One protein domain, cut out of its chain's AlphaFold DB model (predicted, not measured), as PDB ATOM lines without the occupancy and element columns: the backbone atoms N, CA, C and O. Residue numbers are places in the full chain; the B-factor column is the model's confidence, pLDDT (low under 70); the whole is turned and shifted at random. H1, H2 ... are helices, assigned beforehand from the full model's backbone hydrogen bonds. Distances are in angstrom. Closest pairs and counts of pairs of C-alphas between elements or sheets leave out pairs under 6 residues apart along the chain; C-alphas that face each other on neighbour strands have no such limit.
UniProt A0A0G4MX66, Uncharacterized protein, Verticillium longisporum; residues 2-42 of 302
ATOM      1  N   VAL A   2       1.477 -24.070  25.183       59.47
ATOM      2  CA  VAL A   2       0.220 -23.760  25.919       59.47
ATOM      3  C   VAL A   2      -0.479 -22.504  25.370       59.47
ATOM      4  O   VAL A   2      -1.701 -22.436  25.301       59.47
ATOM      5  N   THR A   3       0.301 -21.546  24.863       62.69
ATOM      6  CA  THR A   3      -0.189 -20.310  24.235       62.69
ATOM      7  C   THR A   3      -0.847 -20.518  22.866       62.69
ATOM      8  O   THR A   3      -1.590 -19.638  22.432       62.69
ATOM      9  N   SER A   4      -0.631 -21.667  22.211       66.50
ATOM     10  CA  SER A   4      -1.346 -22.058  20.985       66.50
ATOM     11  C   SER A   4      -2.663 -22.779  21.278       66.50
ATOM     12  O   SER A   4      -3.518 -22.851  20.409       66.50
ATOM     13  N   GLN A   5      -2.842 -23.292  22.501       68.81
ATOM     14  CA  GLN A   5      -4.039 -24.040  22.910       68.81
ATOM     15  C   GLN A   5      -5.070 -23.179  23.652       68.81
ATOM     16  O   GLN A   5      -6.210 -23.592  23.838       68.81
ATOM     17  N   LEU A   6      -4.679 -21.983  24.100       67.69
ATOM     18  CA  LEU A   6      -5.548 -21.088  24.859       67.69
ATOM     19  C   LEU A   6      -5.780 -19.790  24.091       67.69
ATOM     20  O   LEU A   6      -4.797 -19.148  23.717       67.69
ATOM     21  N   PRO A   7      -7.034 -19.348  23.887       73.38
ATOM     22  CA  PRO A   7      -7.322 -18.009  23.382       73.38
ATOM     23  C   PRO A   7      -6.695 -16.916  24.265       73.38
ATOM     24  O   PRO A   7      -6.360 -17.171  25.426       73.38
ATOM     25  N   PRO A   8      -6.532 -15.685  23.754       76.00
ATOM     26  CA  PRO A   8      -6.164 -14.542  24.580       76.00
ATOM     27  C   PRO A   8      -7.048 -14.445  25.828       76.00
ATOM     28  O   PRO A   8      -8.269 -14.577  25.748       76.00
ATOM     29  N   LEU A   9      -6.436 -14.168  26.978       78.06
ATOM     30  CA  LEU A   9      -7.141 -14.138  28.260       78.06
ATOM     31  C   LEU A   9      -8.378 -13.213  28.274       78.06
ATOM     32  O   LEU A   9      -9.410 -13.654  28.778       78.06
ATOM     33  N   PRO A  10      -8.367 -12.012  27.654       79.62
ATOM     34  CA  PRO A  10      -9.570 -11.181  27.565       79.62
ATOM     35  C   PRO A  10     -10.745 -11.869  26.857       79.62
ATOM     36  O   PRO A  10     -11.892 -11.676  27.250       79.62
ATOM     37  N   GLN A  11     -10.474 -12.710  25.852       81.75
ATOM     38  CA  GLN A  11     -11.508 -13.477  25.147       81.75
ATOM     39  C   GLN A  11     -12.061 -14.631  25.990       81.75
ATOM     40  O   GLN A  11     -13.204 -15.040  25.805       81.75
ATOM     41  N   ILE A  12     -11.257 -15.179  26.904       85.00
ATOM     42  CA  ILE A  12     -11.720 -16.193  27.858       85.00
ATOM     43  C   ILE A  12     -12.594 -15.521  28.920       85.00
ATOM     44  O   ILE A  12     -13.703 -15.978  29.182       85.00
ATOM     45  N   LEU A  13     -12.117 -14.415  29.500       85.31
ATOM     46  CA  LEU A  13     -12.800 -13.701  30.581       85.31
ATOM     47  C   LEU A  13     -14.113 -13.047  30.130       85.31
ATOM     48  O   LEU A  13     -15.062 -13.004  30.910       85.31
ATOM     49  N   SER A  14     -14.209 -12.596  28.875       85.81
ATOM     50  CA  SER A  14     -15.435 -11.983  28.344       85.81
ATOM     51  C   SER A  14     -16.653 -12.906  28.430       85.81
ATOM     52  O   SER A  14     -17.760 -12.432  28.681       85.81
ATOM     53  N   ARG A  15     -16.454 -14.227  28.326       89.12
ATOM     54  CA  ARG A  15     -17.517 -15.240  28.453       89.12
ATOM     55  C   ARG A  15     -18.160 -15.262  29.840       89.12
ATOM     56  O   ARG A  15     -19.306 -15.674  29.977       89.12
ATOM     57  N   PHE A  16     -17.436 -14.804  30.858       89.69
ATOM     58  CA  PHE A  16     -17.889 -14.773  32.247       89.69
ATOM     59  C   PHE A  16     -18.345 -13.376  32.692       89.69
ATOM     60  O   PHE A  16     -18.825 -13.221  33.812       89.69
ATOM     61  N   ALA A  17     -18.245 -12.355  31.833       88.88
ATOM     62  CA  ALA A  17     -18.591 -10.983  32.203       88.88
ATOM     63  C   ALA A  17     -20.085 -10.816  32.527       88.88
ATOM     64  O   ALA A  17     -20.426 -10.179  33.523       88.88
ATOM     65  N   ALA A  18     -20.967 -11.406  31.715       90.56
ATOM     66  CA  ALA A  18     -22.421 -11.411  31.905       90.56
ATOM     67  C   ALA A  18     -23.041 -12.683  31.284       90.56
ATOM     68  O   ALA A  18     -23.697 -12.602  30.245       90.56
ATOM     69  N   PRO A  19     -22.767 -13.878  31.843       91.56
ATOM     70  CA  PRO A  19     -23.255 -15.127  31.274       91.56
ATOM     71  C   PRO A  19     -24.763 -15.309  31.530       91.56
ATOM     72  O   PRO A  19     -25.273 -14.822  32.545       91.56
ATOM     73  N   PRO A  20     -25.473 -16.058  30.668       92.75
ATOM     74  CA  PRO A  20     -26.833 -16.528  30.938       92.75
ATOM     75  C   PRO A  20     -26.912 -17.311  32.246       92.75
ATOM     76  O   PRO A  20     -26.083 -18.196  32.457       92.75
ATOM     77  N   ALA A  21     -27.908 -17.039  33.089       88.69
ATOM     78  CA  ALA A  21     -28.032 -17.603  34.437       88.69
ATOM     79  C   ALA A  21     -28.045 -19.141  34.471       88.69
ATOM     80  O   ALA A  21     -27.518 -19.731  35.405       88.69
ATOM     81  N   ILE A  22     -28.585 -19.785  33.433       90.38
ATOM     82  CA  ILE A  22     -28.668 -21.250  33.308       90.38
ATOM     83  C   ILE A  22     -27.471 -21.882  32.575       90.38
ATOM     84  O   ILE A  22     -27.473 -23.072  32.277       90.38
ATOM     85  N   SER A  23     -26.458 -21.091  32.214       91.75
ATOM     86  CA  SER A  23     -25.296 -21.593  31.478       91.75
ATOM     87  C   SER A  23     -24.218 -22.154  32.404       91.75
ATOM     88  O   SER A  23     -24.004 -21.666  33.512       91.75
ATOM     89  N   ALA A  24     -23.410 -23.083  31.886       93.00
ATOM     90  CA  ALA A  24     -22.209 -23.553  32.580       93.00
ATOM     91  C   ALA A  24     -21.238 -22.404  32.934       93.00
ATOM     92  O   ALA A  24     -20.514 -22.477  33.924       93.00
ATOM     93  N   ALA A  25     -21.224 -21.322  32.146       91.25
ATOM     94  CA  ALA A  25     -20.416 -20.143  32.441       91.25
ATOM     95  C   ALA A  25     -20.924 -19.383  33.680       91.25
ATOM     96  O   ALA A  25     -20.107 -18.895  34.463       91.25
ATOM     97  N   ALA A  26     -22.244 -19.320  33.891       91.94
ATOM     98  CA  ALA A  26     -22.827 -18.776  35.116       91.94
ATOM     99  C   ALA A  26     -22.487 -19.642  36.333       91.94
ATOM    100  O   ALA A  26     -22.029 -19.098  37.335       91.94
ATOM    101  N   ASP A  27     -22.587 -20.968  36.222       92.25
ATOM    102  CA  ASP A  27     -22.205 -21.883  37.307       92.25
ATOM    103  C   ASP A  27     -20.736 -21.723  37.713       92.25
ATOM    104  O   ASP A  27     -20.412 -21.618  38.898       92.25
ATOM    105  N   ILE A  28     -19.829 -21.679  36.730       93.38
ATOM    106  CA  ILE A  28     -18.397 -21.456  36.966       93.38
ATOM    107  C   ILE A  28     -18.179 -20.116  37.665       93.38
ATOM    108  O   ILE A  28     -17.428 -20.051  38.639       93.38
ATOM    109  N   ARG A  29     -18.846 -19.057  37.196       90.94
ATOM    110  CA  ARG A  29     -18.733 -17.723  37.783       90.94
ATOM    111  C   ARG A  29     -19.221 -17.696  39.233       90.94
ATOM    112  O   ARG A  29     -18.498 -17.187  40.082       90.94
ATOM    113  N   LEU A  30     -20.394 -18.252  39.526       91.81
ATOM    114  CA  LEU A  30     -20.959 -18.272  40.880       91.81
ATOM    115  C   LEU A  30     -20.086 -19.084  41.845       91.81
ATOM    116  O   LEU A  30     -19.854 -18.671  42.980       91.81
ATOM    117  N   ARG A  31     -19.524 -20.211  41.388       93.31
ATOM    118  CA  ARG A  31     -18.552 -20.985  42.181       93.31
ATOM    119  C   ARG A  31     -17.265 -20.204  42.429       93.31
ATOM    120  O   ARG A  31     -16.744 -20.240  43.540       93.31
ATOM    121  N   ALA A  32     -16.751 -19.505  41.416       91.19
ATOM    122  CA  ALA A  32     -15.561 -18.670  41.557       91.19
ATOM    123  C   ALA A  32     -15.794 -17.519  42.548       91.19
ATOM    124  O   ALA A  32     -14.936 -17.260  43.385       91.19
ATOM    125  N   GLU A  33     -16.966 -16.882  42.502       90.44
ATOM    126  CA  GLU A  33     -17.381 -15.852  43.457       90.44
ATOM    127  C   GLU A  33     -17.456 -16.398  44.888       90.44
ATOM    128  O   GLU A  33     -16.876 -15.815  45.805       90.44
ATOM    129  N   HIS A  34     -18.085 -17.561  45.075       93.38
ATOM    130  CA  HIS A  34     -18.164 -18.220  46.378       93.38
ATOM    131  C   HIS A  34     -16.775 -18.547  46.952       93.38
ATOM    132  O   HIS A  34     -16.483 -18.239  48.110       93.38
ATOM    133  N   LEU A  35     -15.885 -19.118  46.133       93.94
ATOM    134  CA  LEU A  35     -14.508 -19.419  46.534       93.94
ATOM    135  C   LEU A  35     -13.714 -18.152  46.863       93.94
ATOM    136  O   LEU A  35     -12.977 -18.130  47.849       93.94
ATOM    137  N   ALA A  36     -13.878 -17.089  46.072       89.88
ATOM    138  CA  ALA A  36     -13.225 -15.811  46.324       89.88
ATOM    139  C   ALA A  36     -13.695 -15.196  47.651       89.88
ATOM    140  O   ALA A  36     -12.867 -14.727  48.432       89.88
ATOM    141  N   ALA A  37     -14.996 -15.250  47.956       91.31
ATOM    142  CA  ALA A  37     -15.536 -14.794  49.235       91.31
ATOM    143  C   ALA A  37     -14.933 -15.572  50.419       91.31
ATOM    144  O   ALA A  37     -14.493 -14.961  51.395       91.31
ATOM    145  N   GLN A  38     -14.828 -16.900  50.300       94.12
ATOM    146  CA  GLN A  38     -14.223 -17.761  51.321       94.12
ATOM    147  C   GLN A  38     -12.718 -17.493  51.514       94.12
ATOM    148  O   GLN A  38     -12.211 -17.505  52.635       94.12
ATOM    149  N   GLN A  39     -11.973 -17.241  50.435       92.69
ATOM    150  CA  GLN A  39     -10.556 -16.883  50.537       92.69
ATOM    151  C   GLN A  39     -10.369 -15.501  51.165       92.69
ATOM    152  O   GLN A  39      -9.493 -15.312  52.010       92.69
ATOM    153  N   ASN A  40     -11.203 -14.535  50.777       89.75
ATOM    154  CA  ASN A  40     -11.139 -13.179  51.301       89.75
ATOM    155  C   ASN A  40     -11.442 -13.129  52.803       89.75
ATOM    156  O   ASN A  40     -10.758 -12.387  53.510       89.75
ATOM    157  N   SER A  41     -12.386 -13.933  53.306       93.06
ATOM    158  CA  SER A  41     -12.653 -14.029  54.748       93.06
ATOM    159  C   SER A  41     -11.456 -14.603  55.509       93.06
ATOM    160  O   SER A  41     -10.978 -13.973  56.450       93.06
ATOM    161  N   PHE A  42     -10.881 -15.716  55.041       91.75
ATOM    162  CA  PHE A  42      -9.695 -16.314  55.661       91.75
ATOM    163  C   PHE A  42      -8.503 -15.341  55.695       91.75
ATOM    164  O   PHE A  42      -7.820 -15.189  56.711       91.75
TER     165      PHE A  42
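Overview. This is residues 2 to 42 of the 302 residues of an uncharacterized protein of Verticillium longisporum (UniProt A0A0G4MX66). Two helices, H2 and H3, meet near their ends as an open L, with the last part of H2 and the first part of H3 at the corner. H3 is the longer arm, and the short turn H1 extends the other arm beyond the first residue of H2. The printed part has 41 residues with three named helices, in the order H1, H2, H3, and no named strand; the class is all helix. The whole is loose, with a radius of gyration of the C-alphas of 12.5 A, and flat, spanning 36 by 26 by 13 A.

Along the chain. Find C-alpha 2 at (0.220, -23.760, 25.919); here H1 begins, residues 2 to 5, 5.2 A from first to last C-alpha. Go on to C-alpha 9 at (-7.141, -14.138, 28.260), where H2 begins; it covers residues 9 to 17 and is 12.5 A long. H3, residues 24 to 42, runs 27.2 A and ends at C-alpha 42 at (-9.695, -16.314, 55.661).

Arrangement. Look first at H1, which is apart from H2 and from H3. Then look at Phe 16 and Ala 25: their C-alphas, the closest of H2 and H3, are 5.9 A apart. H2 and H3 touch there, H3 with residues 25 to 29 alone, and their lines are about perpendicular at 86 degrees. In H3 every O i to N i+4 pair is within hydrogen-bond range, in H2 3 of 5 are, and H1 is too short for such a pair.

Size, cuts and confidence. The C-alphas farthest apart are those of Ser 4 and Ser 41, at 36.5 A. Residues 2 to 14 and 31 to 42 stand free. The printed part has no cut; the link from H1 to H2 is tight, that from H2 to H3 is short, and neither is long. The mean pLDDT of the printed part is 86.2, and residues 2 to 6 are under 70.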